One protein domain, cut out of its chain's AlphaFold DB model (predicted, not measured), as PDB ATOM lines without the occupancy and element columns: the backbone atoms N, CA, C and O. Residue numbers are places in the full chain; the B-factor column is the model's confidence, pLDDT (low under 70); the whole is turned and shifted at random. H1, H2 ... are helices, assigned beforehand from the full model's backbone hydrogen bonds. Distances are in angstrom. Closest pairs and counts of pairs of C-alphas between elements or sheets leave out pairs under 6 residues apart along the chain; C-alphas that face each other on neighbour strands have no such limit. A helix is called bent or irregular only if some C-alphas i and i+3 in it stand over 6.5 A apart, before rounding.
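Overview. This is residues 2 to 132 of the 135 residues of the protein "Hypothetical protein" of Adineta steineri (UniProt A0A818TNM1). Three long helices, H3, H1 and H4, lie side by side in a row with H1 in the middle, and H2, H5, H6 and H7 loosely cover one face of that row. There H7 packs on H4 and H6 on H2, while short H5, nearest the mean of the C-alphas, touches no helix. The printed part has 131 residues with seven named helices, H1 to H7 along the chain, and no named strand: the class is all helix. It is compact, with a radius of gyration of the C-alphas of 13.9 A, and rounded, spanning 39 by 34 by 33 A.

Arrangement. H1, residues 2 to 20, touches H3, residues 50 to 67, at a shallow tilt of 17 degrees, the same way; the closest C-alphas, of Leu 17 and Ile 61, are 5.1 A apart. H1 touches H4, residues 76 to 91, at a shallow tilt of 12 degrees, opposite ways; the closest C-alphas, of Leu 4 and Pro 90, are 6.3 A apart. H4 is only just irregular: C-alphas 87 and 90 are 6.7 A apart. H7, residues 122 to 131, touches H4 the same way at 38 degrees, only just a steep tilt; the closest C-alphas, of Ile 81 and Leu 126, are 5.5 A apart. H6, residues 115 to 119, touches residues 27 to 31 of H2, residues 26 to 40; the C-alphas of Gly 27 and Leu 118 are closest, 5.0 A apart. H5, residues 97 to 104, is close to but not clearly touching H1, about perpendicular at 89 degrees; the closest C-alphas, of Ile 10 and Phe 97, are 7.8 A apart. Every O i to N i+4 pair is within hydrogen-bond range in H1, H3, H5 and H7, against 10 of 11 in H2, 10 of 12 in H4 and 0 of 1 in H6, where 1 of 2 O i to N i+3 pairs is.

Along the chain. H1 begins at C-alpha 2 (0.079, -34.446, 65.572) and is 27.7 A long; H3 is 25.5 A, H4 23.9 A and H2 21.5 A. H7 ends at C-alpha 131 (-13.563, -40.818, 42.228).

Size, cuts and confidence. The C-alphas farthest apart, of Arg 42 and Ser 70, are 39.2 A apart. The printed part has no cut, and no link is long. The pLDDT is under 70 at residues 30 to 50, 69 and 107 to 119.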
ATOM      1  N   ARG A   2      -1.255 -34.082  66.110       79.38
ATOM      2  CA  ARG A   2       0.079 -34.446  65.572       79.38
ATOM      3  C   ARG A   2       0.059 -35.002  64.133       79.38
ATOM      4  O   ARG A   2       0.846 -34.549  63.312       79.38
ATOM      5  N   GLU A   3      -0.881 -35.895  63.818       82.00
ATOM      6  CA  GLU A   3      -1.008 -36.484  62.471       82.00
ATOM      7  C   GLU A   3      -1.420 -35.477  61.386       82.00
ATOM      8  O   GLU A   3      -0.941 -35.556  60.262       82.00
ATOM      9  N   LEU A   4      -2.264 -34.493  61.714       86.62
ATOM     10  CA  LEU A   4      -2.700 -33.474  60.750       86.62
ATOM     11  C   LEU A   4      -1.568 -32.500  60.406       86.62
ATOM     12  O   LEU A   4      -1.406 -32.121  59.253       86.62
ATOM     13  N   GLU A   5      -0.752 -32.130  61.394       88.31
ATOM     14  CA  GLU A   5       0.441 -31.308  61.161       88.31
ATOM     15  C   GLU A   5       1.485 -32.050  60.322       88.31
ATOM     16  O   GLU A   5       2.142 -31.457  59.474       88.31
ATOM     17  N   ARG A   6       1.611 -33.365  60.515       87.19
ATOM     18  CA  ARG A   6       2.437 -34.233  59.668       87.19
ATOM     19  C   ARG A   6       1.957 -34.245  58.216       87.19
ATOM     20  O   ARG A   6       2.771 -34.058  57.319       87.19
ATOM     21  N   ILE A   7       0.654 -34.418  57.990       89.06
ATOM     22  CA  ILE A   7       0.058 -34.385  56.644       89.06
ATOM     23  C   ILE A   7       0.378 -33.060  55.948       89.06
ATOM     24  O   ILE A   7       0.887 -33.073  54.829       89.06
ATOM     25  N   LYS A   8       0.161 -31.929  56.633       91.94
ATOM     26  CA  LYS A   8       0.498 -30.599  56.102       91.94
ATOM     27  C   LYS A   8       1.967 -30.508  55.692       91.94
ATOM     28  O   LYS A   8       2.244 -30.160  54.552       91.94
ATOM     29  N   ARG A   9       2.900 -30.911  56.568       92.25
ATOM     30  CA  ARG A   9       4.340 -30.879  56.258       92.25
ATOM     31  C   ARG A   9       4.696 -31.690  55.017       92.25
ATOM     32  O   ARG A   9       5.460 -31.215  54.186       92.25
ATOM     33  N   ILE A  10       4.160 -32.902  54.876       89.62
ATOM     34  CA  ILE A  10       4.453 -33.745  53.709       89.62
ATOM     35  C   ILE A  10       3.894 -33.112  52.431       89.62
ATOM     36  O   ILE A  10       4.592 -33.076  51.419       89.62
ATOM     37  N   ILE A  11       2.677 -32.567  52.474       91.56
ATOM     38  CA  ILE A  11       2.072 -31.867  51.333       91.56
ATOM     39  C   ILE A  11       2.893 -30.629  50.947       91.56
ATOM     40  O   ILE A  11       3.161 -30.421  49.760       91.56
ATOM     41  N   ASP A  12       3.343 -29.845  51.926       93.50
ATOM     42  CA  ASP A  12       4.187 -28.668  51.699       93.50
ATOM     43  C   ASP A  12       5.516 -29.060  51.044       93.50
ATOM     44  O   ASP A  12       5.953 -28.430  50.082       93.50
ATOM     45  N   LEU A  13       6.136 -30.148  51.508       91.62
ATOM     46  CA  LEU A  13       7.381 -30.669  50.947       91.62
ATOM     47  C   LEU A  13       7.212 -31.203  49.517       91.62
ATOM     48  O   LEU A  13       8.074 -30.964  48.671       91.62
ATOM     49  N   VAL A  14       6.111 -31.897  49.211       90.25
ATOM     50  CA  VAL A  14       5.796 -32.336  47.838       90.25
ATOM     51  C   VAL A  14       5.583 -31.125  46.929       90.25
ATOM     52  O   VAL A  14       6.166 -31.055  45.847       90.25
ATOM     53  N   SER A  15       4.815 -30.140  47.400       91.06
ATOM     54  CA  SER A  15       4.577 -28.884  46.683       91.06
ATOM     55  C   SER A  15       5.895 -28.166  46.396       91.06
ATOM     56  O   SER A  15       6.164 -27.784  45.261       91.06
ATOM     57  N   GLN A  16       6.764 -28.049  47.402       91.50
ATOM     58  CA  GLN A  16       8.081 -27.445  47.260       91.50
ATOM     59  C   GLN A  16       8.951 -28.206  46.255       91.50
ATOM     60  O   GLN A  16       9.581 -27.580  45.404       91.50
ATOM     61  N   LEU A  17       8.980 -29.540  46.304       89.38
ATOM     62  CA  LEU A  17       9.748 -30.342  45.353       89.38
ATOM     63  C   LEU A  17       9.335 -30.054  43.905       89.38
ATOM     64  O   LEU A  17      10.205 -29.844  43.062       89.38
ATOM     65  N   TRP A  18       8.037 -29.966  43.624       89.75
ATOM     66  CA  TRP A  18       7.540 -29.654  42.282       89.75
ATOM     67  C   TRP A  18       7.840 -28.234  41.810       89.75
ATOM     68  O   TRP A  18       7.981 -28.020  40.608       89.75
ATOM     69  N   THR A  19       8.030 -27.275  42.720       89.38
ATOM     70  CA  THR A  19       8.521 -25.948  42.311       89.38
ATOM     71  C   THR A  19       9.965 -25.983  41.797       89.38
ATOM     72  O   THR A  19      10.337 -25.161  40.961       89.38
ATOM     73  N   TYR A  20      10.779 -26.948  42.245       87.00
ATOM     74  CA  TYR A  20      12.160 -27.125  41.778       87.00
ATOM     75  C   TYR A  20      12.293 -28.141  40.636       87.00
ATOM     76  O   TYR A  20      13.181 -27.995  39.799       87.00
ATOM     77  N   ASP A  21      11.418 -29.147  40.579       84.38
ATOM     78  CA  ASP A  21      11.365 -30.169  39.529       84.38
ATOM     79  C   ASP A  21       9.934 -30.300  38.985       84.38
ATOM     80  O   ASP A  21       9.184 -31.217  39.320       84.38
ATOM     81  N   HIS A  22       9.555 -29.352  38.125       76.88
ATOM     82  CA  HIS A  22       8.217 -29.276  37.527       76.88
ATOM     83  C   HIS A  22       7.909 -30.428  36.555       76.88
ATOM     84  O   HIS A  22       6.756 -30.623  36.183       76.88
ATOM     85  N   THR A  23       8.928 -31.190  36.140       79.69
ATOM     86  CA  THR A  23       8.783 -32.347  35.239       79.69
ATOM     87  C   THR A  23       8.536 -33.660  35.981       79.69
ATOM     88  O   THR A  23       8.237 -34.688  35.365       79.69
ATOM     89  N   LEU A  24       8.683 -33.651  37.308       83.06
ATOM     90  CA  LEU A  24       8.453 -34.809  38.152       83.06
ATOM     91  C   LEU A  24       6.950 -35.048  38.314       83.06
ATOM     92  O   LEU A  24       6.259 -34.248  38.928       83.06
ATOM     93  N   THR A  25       6.447 -36.177  37.827       82.06
ATOM     94  CA  THR A  25       5.071 -36.615  38.114       82.06
ATOM     95  C   THR A  25       4.985 -37.280  39.486       82.06
ATOM     96  O   THR A  25       5.989 -37.790  40.002       82.06
ATOM     97  N   LEU A  26       3.784 -37.340  40.076       79.75
ATOM     98  CA  LEU A  26       3.597 -37.998  41.376       79.75
ATOM     99  C   LEU A  26       3.938 -39.497  41.300       79.75
ATOM    100  O   LEU A  26       4.585 -40.036  42.198       79.75
ATOM    101  N   GLY A  27       3.582 -40.153  40.191       71.94
ATOM    102  CA  GLY A  27       3.942 -41.551  39.933       71.94
ATOM    103  C   GLY A  27       5.458 -41.782  39.938       71.94
ATOM    104  O   GLY A  27       5.941 -42.697  40.601       71.94
ATOM    105  N   ARG A  28       6.239 -40.894  39.304       74.88
ATOM    106  CA  ARG A  28       7.713 -40.972  39.304       74.88
ATOM    107  C   ARG A  28       8.331 -40.698  40.673       74.88
ATOM    108  O   ARG A  28       9.365 -41.286  40.997       74.88
ATOM    109  N   LEU A  29       7.739 -39.803  41.467       76.88
ATOM    110  CA  LEU A  29       8.163 -39.580  42.851       76.88
ATOM    111  C   LEU A  29       8.021 -40.873  43.662       76.88
ATOM    112  O   LEU A  29       8.972 -41.305  44.314       76.88
ATOM    113  N   LEU A  30       6.862 -41.521  43.553       69.25
ATOM    114  CA  LEU A  30       6.588 -42.783  44.228       69.25
ATOM    115  C   LEU A  30       7.442 -43.925  43.705       69.25
ATOM    116  O   LEU A  30       7.950 -44.696  44.507       69.25
ATOM    117  N   GLU A  31       7.661 -44.017  42.394       66.31
ATOM    118  CA  GLU A  31       8.555 -45.007  41.802       66.31
ATOM    119  C   GLU A  31       9.944 -44.928  42.439       66.31
ATOM    120  O   GLU A  31      10.455 -45.933  42.928       66.31
ATOM    121  N   LYS A  32      10.529 -43.727  42.532       67.25
ATOM    122  CA  LYS A  32      11.838 -43.544  43.174       67.25
ATOM    123  C   LYS A  32      11.849 -44.061  44.613       67.25
ATOM    124  O   LYS A  32      12.858 -44.611  45.045       67.25
ATOM    125  N   TRP A  33      10.764 -43.913  45.363       67.25
ATOM    126  CA  TRP A  33      10.721 -44.312  46.772       67.25
ATOM    127  C   TRP A  33      10.407 -45.791  46.968       67.25
ATOM    128  O   TRP A  33      11.115 -46.461  47.722       67.25
ATOM    129  N   ILE A  34       9.433 -46.306  46.217       57.47
ATOM    130  CA  ILE A  34       9.033 -47.713  46.175       57.47
ATOM    131  C   ILE A  34      10.208 -48.579  45.732       57.47
ATOM    132  O   ILE A  34      10.498 -49.573  46.383       57.47
ATOM    133  N   TRP A  35      10.947 -48.192  44.687       51.22
ATOM    134  CA  TRP A  35      12.110 -48.963  44.227       51.22
ATOM    135  C   TRP A  35      13.279 -48.940  45.212       51.22
ATOM    136  O   TRP A  35      13.990 -49.939  45.330       51.22
ATOM    137  N   THR A  36      13.456 -47.842  45.951       53.59
ATOM    138  CA  THR A  36      14.515 -47.746  46.965       53.59
ATOM    139  C   THR A  36      14.204 -48.626  48.185       53.59
ATOM    140  O   THR A  36      15.109 -49.277  48.700       53.59
ATOM    141  N   ASP A  37      12.935 -48.723  48.605       51.19
ATOM    142  CA  ASP A  37      12.517 -49.558  49.750       51.19
ATOM    143  C   ASP A  37      12.275 -51.029  49.398       51.19
ATOM    144  O   ASP A  37      12.575 -51.911  50.204       51.19
ATOM    145  N   TRP A  38      11.810 -51.311  48.177       46.59
ATOM    146  CA  TRP A  38      11.610 -52.667  47.662       46.59
ATOM    147  C   TRP A  38      12.922 -53.455  47.576       46.59
ATOM    148  O   TRP A  38      12.947 -54.652  47.859       46.59
ATOM    149  N   MET A  39      14.038 -52.797  47.237       45.88
ATOM    150  CA  MET A  39      15.356 -53.446  47.283       45.88
ATOM    151  C   MET A  39      15.908 -53.585  48.709       45.88
ATOM    152  O   MET A  39      16.741 -54.458  48.948       45.88
ATOM    153  N   ALA A  40      15.455 -52.751  49.650       44.41
ATOM    154  CA  ALA A  40      15.985 -52.702  51.010       44.41
ATOM    155  C   ALA A  40      15.224 -53.592  52.011       44.41
ATOM    156  O   ALA A  40      15.804 -54.000  53.016       44.41
ATOM    157  N   SER A  41      13.954 -53.930  51.762       45.56
ATOM    158  CA  SER A  41      13.141 -54.692  52.717       45.56
ATOM    159  C   SER A  41      12.163 -55.657  52.037       45.56
ATOM    160  O   SER A  41      11.418 -55.293  51.135       45.56
ATOM    161  N   ARG A  42      12.117 -56.912  52.507       45.62
ATOM    162  CA  ARG A  42      11.053 -57.891  52.193       45.62
ATOM    163  C   ARG A  42       9.754 -57.559  52.957       45.62
ATOM    164  O   ARG A  42       9.173 -58.439  53.586       45.62
ATOM    165  N   GLY A  43       9.374 -56.285  52.997       50.75
ATOM    166  CA  GLY A  43       8.284 -55.741  53.807       50.75
ATOM    167  C   GLY A  43       7.325 -54.878  52.990       50.75
ATOM    168  O   GLY A  43       7.579 -54.576  51.826       50.75
ATOM    169  N   ASP A  44       6.199 -54.534  53.611       51.56
ATOM    170  CA  ASP A  44       5.065 -53.859  52.984       51.56
ATOM    171  C   ASP A  44       5.483 -52.490  52.409       51.56
ATOM    172  O   ASP A  44       5.850 -51.568  53.139       51.56
ATOM    173  N   ILE A  45       5.437 -52.381  51.080       49.94
ATOM    174  CA  ILE A  45       6.027 -51.313  50.245       49.94
ATOM    175  C   ILE A  45       5.493 -49.907  50.590       49.94
ATOM    176  O   ILE A  45       6.081 -48.889  50.228       49.94
ATOM    177  N   PHE A  46       4.382 -49.848  51.320       51.88
ATOM    178  CA  PHE A  46       3.667 -48.626  51.660       51.88
ATOM    179  C   PHE A  46       3.784 -48.202  53.133       51.88
ATOM    180  O   PHE A  46       3.104 -47.261  53.540       51.88
ATOM    181  N   HIS A  47       4.678 -48.826  53.911       54.09
ATOM    182  CA  HIS A  47       4.925 -48.496  55.323       54.09
ATOM    183  C   HIS A  47       6.274 -47.794  55.634       54.09
ATOM    184  O   HIS A  47       6.828 -48.048  56.707       54.09
ATOM    185  N   PRO A  48       6.847 -46.896  54.800       58.19
ATOM    186  CA  PRO A  48       7.937 -46.069  55.302       58.19
ATOM    187  C   PRO A  48       7.397 -45.164  56.419       58.19
ATOM    188  O   PRO A  48       6.321 -44.569  56.299       58.19
ATOM    189  N   GLU A  49       8.135 -45.063  57.524       65.12
ATOM    190  CA  GLU A  49       7.827 -44.073  58.555       65.12
ATOM    191  C   GLU A  49       7.842 -42.671  57.936       65.12
ATOM    192  O   GLU A  49       8.650 -42.367  57.054       65.12
ATOM    193  N   ASP A  50       6.975 -41.776  58.403       67.06
ATOM    194  CA  ASP A  50       6.887 -40.431  57.826       67.06
ATOM    195  C   ASP A  50       8.185 -39.649  57.972       67.06
ATOM    196  O   ASP A  50       8.529 -38.882  57.083       67.06
ATOM    197  N   THR A  51       8.957 -39.913  59.027       72.19
ATOM    198  CA  THR A  51      10.312 -39.378  59.200       72.19
ATOM    199  C   THR A  51      11.202 -39.691  57.994       72.19
ATOM    200  O   THR A  51      11.948 -38.829  57.537       72.19
ATOM    201  N   GLN A  52      11.103 -40.901  57.435       77.44
ATOM    202  CA  GLN A  52      11.865 -41.293  56.246       77.44
ATOM    203  C   GLN A  52      11.316 -40.616  54.986       77.44
ATOM    204  O   GLN A  52      12.087 -40.199  54.125       77.44
ATOM    205  N   THR A  53       9.992 -40.464  54.890       78.19
ATOM    206  CA  THR A  53       9.340 -39.741  53.784       78.19
ATOM    207  C   THR A  53       9.766 -38.268  53.767       78.19
ATOM    208  O   THR A  53      10.193 -37.762  52.731       78.19
ATOM    209  N   GLU A  54       9.728 -37.595  54.921       84.81
ATOM    210  CA  GLU A  54      10.182 -36.212  55.092       84.81
ATOM    211  C   GLU A  54      11.675 -36.077  54.727       84.81
ATOM    212  O   GLU A  54      12.041 -35.213  53.928       84.81
ATOM    213  N   GLN A  55      12.544 -36.973  55.218       84.56
ATOM    214  CA  GLN A  55      13.974 -36.983  54.868       84.56
ATOM    215  C   GLN A  55      14.208 -37.123  53.355       84.56
ATOM    216  O   GLN A  55      14.973 -36.355  52.768       84.56
ATOM    217  N   ARG A  56      13.505 -38.049  52.694       81.94
ATOM    218  CA  ARG A  56      13.617 -38.264  51.241       81.94
ATOM    219  C   ARG A  56      13.137 -37.070  50.432       81.94
ATOM    220  O   ARG A  56      13.729 -36.761  49.391       81.94
ATOM    221  N   LEU A  57      12.080 -36.398  50.885       87.06
ATOM    222  CA  LEU A  57      11.614 -35.158  50.273       87.06
ATOM    223  C   LEU A  57      12.683 -34.077  50.383       87.06
ATOM    224  O   LEU A  57      13.049 -33.498  49.363       87.06
ATOM    225  N   HIS A  58      13.261 -33.873  51.567       89.75
ATOM    226  CA  HIS A  58      14.346 -32.911  51.757       89.75
ATOM    227  C   HIS A  58      15.563 -33.196  50.869       89.75
ATOM    228  O   HIS A  58      16.093 -32.282  50.235       89.75
ATOM    229  N   GLU A  59      15.995 -34.452  50.765       87.62
ATOM    230  CA  GLU A  59      17.100 -34.837  49.879       87.62
ATOM    231  C   GLU A  59      16.772 -34.605  48.401       87.62
ATOM    232  O   GLU A  59      17.626 -34.182  47.619       87.62
ATOM    233  N   SER A  60      15.532 -34.880  47.999       86.12
ATOM    234  CA  SER A  60      15.068 -34.663  46.628       86.12
ATOM    235  C   SER A  60      14.981 -33.174  46.300       86.12
ATOM    236  O   SER A  60      15.463 -32.774  45.245       86.12
ATOM    237  N   ILE A  61      14.490 -32.351  47.231       89.12
ATOM    238  CA  ILE A  61      14.463 -30.888  47.116       89.12
ATOM    239  C   ILE A  61      15.886 -30.348  46.990       89.12
ATOM    240  O   ILE A  61      16.167 -29.597  46.064       89.12
ATOM    241  N   LYS A  62      16.813 -30.776  47.856       89.38
ATOM    242  CA  LYS A  62      18.213 -30.332  47.809       89.38
ATOM    243  C   LYS A  62      18.879 -30.675  46.473       89.38
ATOM    244  O   LYS A  62      19.632 -29.866  45.935       89.38
ATOM    245  N   ARG A  63      18.604 -31.864  45.926       86.69
ATOM    246  CA  ARG A  63      19.098 -32.268  44.599       86.69
ATOM    247  C   ARG A  63      18.478 -31.429  43.486       86.69
ATOM    248  O   ARG A  63      19.223 -30.923  42.655       86.69
ATOM    249  N   ALA A  64      17.159 -31.239  43.505       85.69
ATOM    250  CA  ALA A  64      16.444 -30.438  42.516       85.69
ATOM    251  C   ALA A  64      16.901 -28.969  42.530       85.69
ATOM    252  O   ALA A  64      17.127 -28.389  41.475       85.69
ATOM    253  N   GLN A  65      17.135 -28.398  43.715       87.25
ATOM    254  CA  GLN A  65      17.714 -27.063  43.899       87.25
ATOM    255  C   GLN A  65      19.129 -26.945  43.325       87.25
ATOM    256  O   GLN A  65      19.478 -25.913  42.766       87.25
ATOM    257  N   ALA A  66      19.955 -27.985  43.463       86.12
ATOM    258  CA  ALA A  66      21.308 -27.978  42.916       86.12
ATOM    259  C   ALA A  66      21.326 -28.105  41.381       86.12
ATOM    260  O   ALA A  66      22.260 -27.623  40.743       86.12
ATOM    261  N   SER A  67      20.319 -28.759  40.794       82.06
ATOM    262  CA  SER A  67      20.208 -28.961  39.344       82.06
ATOM    263  C   SER A  67      19.362 -27.914  38.617       82.06
ATOM    264  O   SER A  67      19.517 -27.765  37.408       82.06
ATOM    265  N   SER A  68      18.463 -27.215  39.313       74.44
ATOM    266  CA  SER A  68      17.560 -26.228  38.717       74.44
ATOM    267  C   SER A  68      18.001 -24.803  39.035       74.44
ATOM    268  O   SER A  68      18.182 -24.431  40.192       74.44
ATOM    269  N   SER A  69      18.141 -23.981  37.996       63.72
ATOM    270  CA  SER A  69      18.474 -22.556  38.118       63.72
ATOM    271  C   SER A  69      17.245 -21.667  38.337       63.72
ATOM    272  O   SER A  69      17.398 -20.475  38.596       63.72
ATOM    273  N   SER A  70      16.031 -22.216  38.207       70.81
ATOM    274  CA  SER A  70      14.780 -21.466  38.303       70.81
ATOM    275  C   SER A  70      13.716 -22.217  39.101       70.81
ATOM    276  O   SER A  70      13.570 -23.436  39.021       70.81
ATOM    277  N   ILE A  71      12.964 -21.451  39.890       80.12
ATOM    278  CA  ILE A  71      11.761 -21.919  40.575       80.12
ATOM    279  C   ILE A  71      10.608 -21.774  39.583       80.12
ATOM    280  O   ILE A  71      10.387 -20.685  39.052       80.12
ATOM    281  N   SER A  72       9.902 -22.868  39.318       83.44
ATOM    282  CA  SER A  72       8.676 -22.867  38.525       83.44
ATOM    283  C   SER A  72       7.465 -22.751  39.439       83.44
ATOM    284  O   SER A  72       7.437 -23.308  40.537       83.44
ATOM    285  N   GLU A  73       6.424 -22.083  38.954       87.12
ATOM    286  CA  GLU A  73       5.101 -22.243  39.540       87.12
ATOM    287  C   GLU A  73       4.580 -23.664  39.292       87.12
ATOM    288  O   GLU A  73       4.889 -24.289  38.272       87.12
ATOM    289  N   LEU A  74       3.767 -24.159  40.227       87.31
ATOM    290  CA  LEU A  74       3.039 -25.411  40.055       87.31
ATOM    291  C   LEU A  74       2.039 -25.283  38.906       87.31
ATOM    292  O   LEU A  74       1.300 -24.293  38.816       87.31
ATOM    293  N   THR A  75       1.960 -26.320  38.076       89.75
ATOM    294  CA  THR A  75       0.918 -26.410  37.049       89.75
ATOM    295  C   THR A  75      -0.465 -26.512  37.699       89.75
ATOM    296  O   THR A  75      -0.593 -26.913  38.859       89.75
ATOM    297  N   GLN A  76      -1.527 -26.165  36.962       91.19
ATOM    298  CA  GLN A  76      -2.892 -26.304  37.487       91.19
ATOM    299  C   GLN A  76      -3.190 -27.754  37.895       91.19
ATOM    300  O   GLN A  76      -3.741 -27.987  38.963       91.19
ATOM    301  N   LEU A  77      -2.723 -28.721  37.100       90.62
ATOM    302  CA  LEU A  77      -2.888 -30.144  37.380       90.62
ATOM    303  C   LEU A  77      -2.236 -30.557  38.712       90.62
ATOM    304  O   LEU A  77      -2.861 -31.230  39.527       90.62
ATOM    305  N   GLN A  78      -1.009 -30.101  38.971       89.44
ATOM    306  CA  GLN A  78      -0.314 -30.358  40.238       89.44
ATOM    307  C   GLN A  78      -1.034 -29.716  41.428       89.44
ATOM    308  O   GLN A  78      -1.176 -30.351  42.474       89.44
ATOM    309  N   LYS A  79      -1.528 -28.480  41.263       92.56
ATOM    310  CA  LYS A  79      -2.337 -27.795  42.283       92.56
ATOM    311  C   LYS A  79      -3.604 -28.590  42.599       92.56
ATOM    312  O   LYS A  79      -3.917 -28.784  43.770       92.56
ATOM    313  N   ASP A  80      -4.296 -29.095  41.582       93.75
ATOM    314  CA  ASP A  80      -5.526 -29.873  41.753       93.75
ATOM    315  C   ASP A  80      -5.270 -31.203  42.480       93.75
ATOM    316  O   ASP A  80      -6.036 -31.572  43.373       93.75
ATOM    317  N   ILE A  81      -4.160 -31.883  42.173       91.25
ATOM    318  CA  ILE A  81      -3.728 -33.094  42.890       91.25
ATOM    319  C   ILE A  81      -3.432 -32.779  44.357       91.25
ATOM    320  O   ILE A  81      -3.965 -33.449  45.240       91.25
ATOM    321  N   ILE A  82      -2.621 -31.750  44.634       92.12
ATOM    322  CA  ILE A  82      -2.291 -31.328  46.005       92.12
ATOM    323  C   ILE A  82      -3.561 -31.006  46.789       92.12
ATOM    324  O   ILE A  82      -3.725 -31.492  47.908       92.12
ATOM    325  N   ASN A  83      -4.480 -30.248  46.192       93.69
ATOM    326  CA  ASN A  83      -5.742 -29.884  46.826       93.69
ATOM    327  C   ASN A  83      -6.576 -31.124  47.158       93.69
ATOM    328  O   ASN A  83      -7.110 -31.219  48.261       93.69
ATOM    329  N   LYS A  84      -6.642 -32.108  46.252       92.75
ATOM    330  CA  LYS A  84      -7.369 -33.355  46.513       92.75
ATOM    331  C   LYS A  84      -6.713 -34.226  47.581       92.75
ATOM    332  O   LYS A  84      -7.420 -34.796  48.407       92.75
ATOM    333  N   ILE A  85      -5.385 -34.295  47.626       91.44
ATOM    334  CA  ILE A  85      -4.662 -34.985  48.708       91.44
ATOM    335  C   ILE A  85      -4.924 -34.286  50.052       91.44
ATOM    336  O   ILE A  85      -5.211 -34.956  51.043       91.44
ATOM    337  N   ALA A  86      -4.863 -32.951  50.078       92.19
ATOM    338  CA  ALA A  86      -5.112 -32.138  51.267       92.19
ATOM    339  C   ALA A  86      -6.557 -32.243  51.774       92.19
ATOM    340  O   ALA A  86      -6.785 -32.136  52.976       92.19
ATOM    341  N   GLU A  87      -7.515 -32.468  50.876       93.31
ATOM    342  CA  GLU A  87      -8.915 -32.738  51.205       93.31
ATOM    343  C   GLU A  87      -9.090 -34.144  51.793       93.31
ATOM    344  O   GLU A  87      -9.670 -34.292  52.862       93.31
ATOM    345  N   LEU A  88      -8.565 -35.179  51.128       91.06
ATOM    346  CA  LEU A  88      -8.878 -36.577  51.444       91.06
ATOM    347  C   LEU A  88      -8.054 -37.157  52.601       91.06
ATOM    348  O   LEU A  88      -8.591 -37.866  53.453       91.06
ATOM    349  N   TRP A  89      -6.749 -36.885  52.656       90.69
ATOM    350  CA  TRP A  89      -5.850 -37.551  53.605       90.69
ATOM    351  C   TRP A  89      -6.160 -37.257  55.084       90.69
ATOM    352  O   TRP A  89      -6.078 -38.181  55.899       90.69
ATOM    353  N   PRO A  90      -6.603 -36.046  55.480       92.44
ATOM    354  CA  PRO A  90      -7.036 -35.786  56.854       92.44
ATOM    355  C   PRO A  90      -8.144 -36.711  57.383       92.44
ATOM    356  O   PRO A  90      -8.272 -36.832  58.602       92.44
ATOM    357  N   HIS A  91      -8.918 -37.368  56.510       90.31
ATOM    358  CA  HIS A  91      -9.963 -38.326  56.896       90.31
ATOM    359  C   HIS A  91      -9.424 -39.718  57.257       90.31
ATOM    360  O   HIS A  91     -10.108 -40.474  57.943       90.31
ATOM    361  N   VAL A  92      -8.196 -40.043  56.849       88.31
ATOM    362  CA  VAL A  92      -7.479 -41.280  57.207       88.31
ATOM    363  C   VAL A  92      -6.091 -40.941  57.764       88.31
ATOM    364  O   VAL A  92      -5.060 -41.287  57.181       88.31
ATOM    365  N   PRO A  93      -6.035 -40.196  58.884       88.25
ATOM    366  CA  PRO A  93      -4.800 -39.589  59.362       88.25
ATOM    367  C   PRO A  93      -3.786 -40.605  59.900       88.25
ATOM    368  O   PRO A  93      -2.627 -40.252  60.097       88.25
ATOM    369  N   ASP A  94      -4.213 -41.841  60.145       82.94
ATOM    370  CA  ASP A  94      -3.390 -42.984  60.529       82.94
ATOM    371  C   ASP A  94      -2.575 -43.551  59.356       82.94
ATOM    372  O   ASP A  94      -1.497 -44.105  59.574       82.94
ATOM    373  N   GLN A  95      -3.030 -43.355  58.113       82.62
ATOM    374  CA  GLN A  95      -2.315 -43.835  56.934       82.62
ATOM    375  C   GLN A  95      -1.051 -43.009  56.674       82.62
ATOM    376  O   GLN A  95      -1.062 -41.770  56.696       82.62
ATOM    377  N   ARG A  96       0.055 -43.706  56.392       82.75
ATOM    378  CA  ARG A  96       1.310 -43.101  55.909       82.75
ATOM    379  C   ARG A  96       1.139 -42.595  54.480       82.75
ATOM    380  O   ARG A  96       0.254 -43.061  53.770       82.75
ATOM    381  N   PHE A  97       1.987 -41.669  54.032       82.00
ATOM    382  CA  PHE A  97       1.821 -41.035  52.714       82.00
ATOM    383  C   PHE A  97       1.746 -42.042  51.561       82.00
ATOM    384  O   PHE A  97       0.837 -41.976  50.735       82.00
ATOM    385  N   GLY A  98       2.663 -43.014  51.540       76.81
ATOM    386  CA  GLY A  98       2.654 -44.083  50.542       76.81
ATOM    387  C   GLY A  98       1.376 -44.922  50.607       76.81
ATOM    388  O   GLY A  98       0.769 -45.188  49.573       76.81
ATOM    389  N   GLN A  99       0.937 -45.292  51.811       75.69
ATOM    390  CA  GLN A  99      -0.288 -46.062  52.034       75.69
ATOM    391  C   GLN A  99      -1.542 -45.304  51.592       75.69
ATOM    392  O   GLN A  99      -2.392 -45.877  50.912       75.69
ATOM    393  N   PHE A 100      -1.629 -44.015  51.917       84.62
ATOM    394  CA  PHE A 100      -2.705 -43.146  51.462       84.62
ATOM    395  C   PHE A 100      -2.762 -43.107  49.932       84.62
ATOM    396  O   PHE A 100      -3.802 -43.401  49.347       84.62
ATOM    397  N   LEU A 101      -1.639 -42.828  49.264       80.88
ATOM    398  CA  LEU A 101      -1.614 -42.775  47.803       80.88
ATOM    399  C   LEU A 101      -1.949 -44.133  47.177       80.88
ATOM    400  O   LEU A 101      -2.731 -44.184  46.232       80.88
ATOM    401  N   SER A 102      -1.453 -45.235  47.736       75.31
ATOM    402  CA  SER A 102      -1.823 -46.589  47.300       75.31
ATOM    403  C   SER A 102      -3.338 -46.818  47.330       75.31
ATOM    404  O   SER A 102      -3.930 -47.296  46.362       75.31
ATOM    405  N   ASN A 103      -3.985 -46.410  48.422       76.44
ATOM    406  CA  ASN A 103      -5.412 -46.624  48.629       76.44
ATOM    407  C   ASN A 103      -6.287 -45.706  47.762       76.44
ATOM    408  O   ASN A 103      -7.288 -46.173  47.223       76.44
ATOM    409  N   TYR A 104      -5.905 -44.435  47.610       80.44
ATOM    410  CA  TYR A 104      -6.762 -43.389  47.031       80.44
ATOM    411  C   TYR A 104      -6.384 -42.966  45.605       80.44
ATOM    412  O   TYR A 104      -7.242 -42.498  44.864       80.44
ATOM    413  N   ALA A 105      -5.124 -43.117  45.196       78.38
ATOM    414  CA  ALA A 105      -4.663 -42.737  43.858       78.38
ATOM    415  C   ALA A 105      -4.404 -43.948  42.949       78.38
ATOM    416  O   ALA A 105      -4.658 -43.871  41.753       78.38
ATOM    417  N   PHE A 106      -3.939 -45.073  43.503       71.31
ATOM    418  CA  PHE A 106      -3.572 -46.259  42.710       71.31
ATOM    419  C   PHE A 106      -4.573 -47.419  42.820       71.31
ATOM    420  O   PHE A 106      -4.422 -48.417  42.117       71.31
ATOM    421  N   GLY A 107      -5.623 -47.266  43.637       59.88
ATOM    422  CA  GLY A 107      -6.751 -48.190  43.730       59.88
ATOM    423  C   GLY A 107      -6.405 -49.519  44.402       59.88
ATOM    424  O   GLY A 107      -6.186 -50.508  43.716       59.88
ATOM    425  N   HIS A 108      -6.410 -49.538  45.743       53.28
ATOM    426  CA  HIS A 108      -6.524 -50.707  46.641       53.28
ATOM    427  C   HIS A 108      -5.964 -52.058  46.176       53.28
ATOM    428  O   HIS A 108      -6.501 -53.117  46.472       53.28
ATOM    429  N   PHE A 109      -4.822 -52.059  45.534       45.66
ATOM    430  CA  PHE A 109      -3.970 -53.218  45.452       45.66
ATOM    431  C   PHE A 109      -2.588 -52.626  45.497       45.66
ATOM    432  O   PHE A 109      -2.289 -51.720  44.732       45.66
ATOM    433  N   MET A 110      -1.736 -53.139  46.370       44.25
ATOM    434  CA  MET A 110      -0.536 -53.807  45.900       44.25
ATOM    435  C   MET A 110       0.390 -54.040  47.085       44.25
ATOM    436  O   MET A 110       1.227 -53.219  47.425       44.25
ATOM    437  N   SER A 111       0.338 -55.247  47.633       43.28
ATOM    438  CA  SER A 111       1.533 -55.801  48.263       43.28
ATOM    439  C   SER A 111       2.708 -55.848  47.262       43.28
ATOM    440  O   SER A 111       3.855 -55.891  47.691       43.28
ATOM    441  N   HIS A 112       2.442 -55.796  45.940       50.50
ATOM    442  CA  HIS A 112       3.442 -55.783  44.861       50.50
ATOM    443  C   HIS A 112       2.949 -55.047  43.595       50.50
ATOM    444  O   HIS A 112       2.294 -55.680  42.759       50.50
ATOM    445  N   PRO A 113       3.225 -53.742  43.407       53.53
ATOM    446  CA  PRO A 113       2.727 -53.059  42.228       53.53
ATOM    447  C   PRO A 113       3.534 -53.389  40.976       53.53
ATOM    448  O   PRO A 113       4.764 -53.316  41.021       53.53
ATOM    449  N   PRO A 114       2.898 -53.752  39.840       56.00
ATOM    450  CA  PRO A 114       3.632 -53.861  38.597       56.00
ATOM    451  C   PRO A 114       4.184 -52.476  38.247       56.00
ATOM    452  O   PRO A 114       3.486 -51.472  38.374       56.00
ATOM    453  N   LYS A 115       5.444 -52.422  37.785       57.41
ATOM    454  CA  LYS A 115       6.143 -51.177  37.394       57.41
ATOM    455  C   LYS A 115       5.274 -50.243  36.549       57.41
ATOM    456  O   LYS A 115       5.313 -49.033  36.716       57.41
ATOM    457  N   THR A 116       4.454 -50.824  35.678       56.97
ATOM    458  CA  THR A 116       3.551 -50.115  34.770       56.97
ATOM    459  C   THR A 116       2.515 -49.245  35.481       56.97
ATOM    460  O   THR A 116       2.122 -48.225  34.925       56.97
ATOM    461  N   MET A 117       2.107 -49.588  36.706       57.28
ATOM    462  CA  MET A 117       1.162 -48.792  37.498       57.28
ATOM    463  C   MET A 117       1.818 -47.592  38.194       57.28
ATOM    464  O   MET A 117       1.125 -46.638  38.526       57.28
ATOM    465  N   LEU A 118       3.148 -47.577  38.345       60.09
ATOM    466  CA  LEU A 118       3.894 -46.437  38.903       60.09
ATOM    467  C   LEU A 118       4.170 -45.340  37.862       60.09
ATOM    468  O   LEU A 118       4.615 -44.248  38.206       60.09
ATOM    469  N   HIS A 119       3.869 -45.605  36.590       63.09
ATOM    470  CA  HIS A 119       4.010 -44.649  35.491       63.09
ATOM    471  C   HIS A 119       2.690 -43.964  35.115       63.09
ATOM    472  O   HIS A 119       2.577 -43.422  34.016       63.09
ATOM    473  N   GLN A 120       1.683 -43.998  35.994       70.31
ATOM    474  CA  GLN A 120       0.442 -43.266  35.755       70.31
ATOM    475  C   GLN A 120       0.719 -41.766  35.611       70.31
ATOM    476  O   GLN A 120       1.558 -41.196  36.317       70.31
ATOM    477  N   SER A 121       0.025 -41.146  34.659       81.69
ATOM    478  CA  SER A 121       0.093 -39.705  34.459       81.69
ATOM    479  C   SER A 121      -0.605 -38.976  35.605       81.69
ATOM    480  O   SER A 121      -1.485 -39.535  36.268       81.69
ATOM    481  N   ASP A 122      -0.246 -37.713  35.812       84.50
ATOM    482  CA  ASP A 122      -0.873 -36.867  36.828       84.50
ATOM    483  C   ASP A 122      -2.392 -36.719  36.574       84.50
ATOM    484  O   ASP A 122      -3.172 -36.686  37.523       84.50
ATOM    485  N   GLU A 123      -2.860 -36.756  35.317       87.94
ATOM    486  CA  GLU A 123      -4.297 -36.776  35.000       87.94
ATOM    487  C   GLU A 123      -4.984 -38.055  35.486       87.94
ATOM    488  O   GLU A 123      -6.088 -37.996  36.024       87.94
ATOM    489  N   THR A 124      -4.332 -39.208  35.318       84.69
ATOM    490  CA  THR A 124      -4.872 -40.502  35.768       84.69
ATOM    491  C   THR A 124      -4.979 -40.530  37.293       84.69
ATOM    492  O   THR A 124      -5.996 -40.944  37.846       84.69
ATOM    493  N   ILE A 125      -3.946 -40.021  37.968       83.44
ATOM    494  CA  ILE A 125      -3.893 -39.888  39.427       83.44
ATOM    495  C   ILE A 125      -4.997 -38.949  39.920       83.44
ATOM    496  O   ILE A 125      -5.719 -39.286  40.859       83.44
ATOM    497  N   LEU A 126      -5.171 -37.787  39.282       88.75
ATOM    498  CA  LEU A 126      -6.223 -36.845  39.650       88.75
ATOM    499  C   LEU A 126      -7.616 -37.460  39.469       88.75
ATOM    500  O   LEU A 126      -8.458 -37.314  40.353       88.75
ATOM    501  N   GLN A 127      -7.860 -38.173  38.367       87.38
ATOM    502  CA  GLN A 127      -9.133 -38.862  38.135       87.38
ATOM    503  C   GLN A 127      -9.432 -39.896  39.226       87.38
ATOM    504  O   GLN A 127     -10.559 -39.946  39.719       87.38
ATOM    505  N   ALA A 128      -8.436 -40.681  39.645       84.50
ATOM    506  CA  ALA A 128      -8.598 -41.646  40.730       84.50
ATOM    507  C   ALA A 128      -8.946 -40.956  42.063       84.50
ATOM    508  O   ALA A 128      -9.916 -41.329  42.726       84.50
ATOM    509  N   LEU A 129      -8.229 -39.879  42.405       86.06
ATOM    510  CA  LEU A 129      -8.518 -39.079  43.599       86.06
ATOM    511  C   LEU A 129      -9.923 -38.455  43.550       86.06
ATOM    512  O   LEU A 129     -10.608 -38.398  44.564       86.06
ATOM    513  N   GLN A 130     -10.386 -38.011  42.378       88.19
ATOM    514  CA  GLN A 130     -11.723 -37.431  42.200       88.19
ATOM    515  C   GLN A 130     -12.856 -38.457  42.339       88.19
ATOM    516  O   GLN A 130     -13.964 -38.086  42.721       88.19
ATOM    517  N   GLN A 131     -12.596 -39.731  42.043       85.25
ATOM    518  CA  GLN A 131     -13.563 -40.818  42.228       85.25
ATOM    519  C   GLN A 131     -13.693 -41.251  43.694       85.25
ATOM    520  O   GLN A 131     -14.659 -41.929  44.053       85.25
ATOM    521  N   CYS A 132     -12.754 -40.854  44.555       82.12
ATOM    522  CA  CYS A 132     -12.821 -41.134  45.980       82.12
ATOM    523  C   CYS A 132     -13.874 -40.241  46.645       82.12
ATOM    524  O   CYS A 132     -13.657 -39.056  46.888       82.12
TER     525      CYS A 132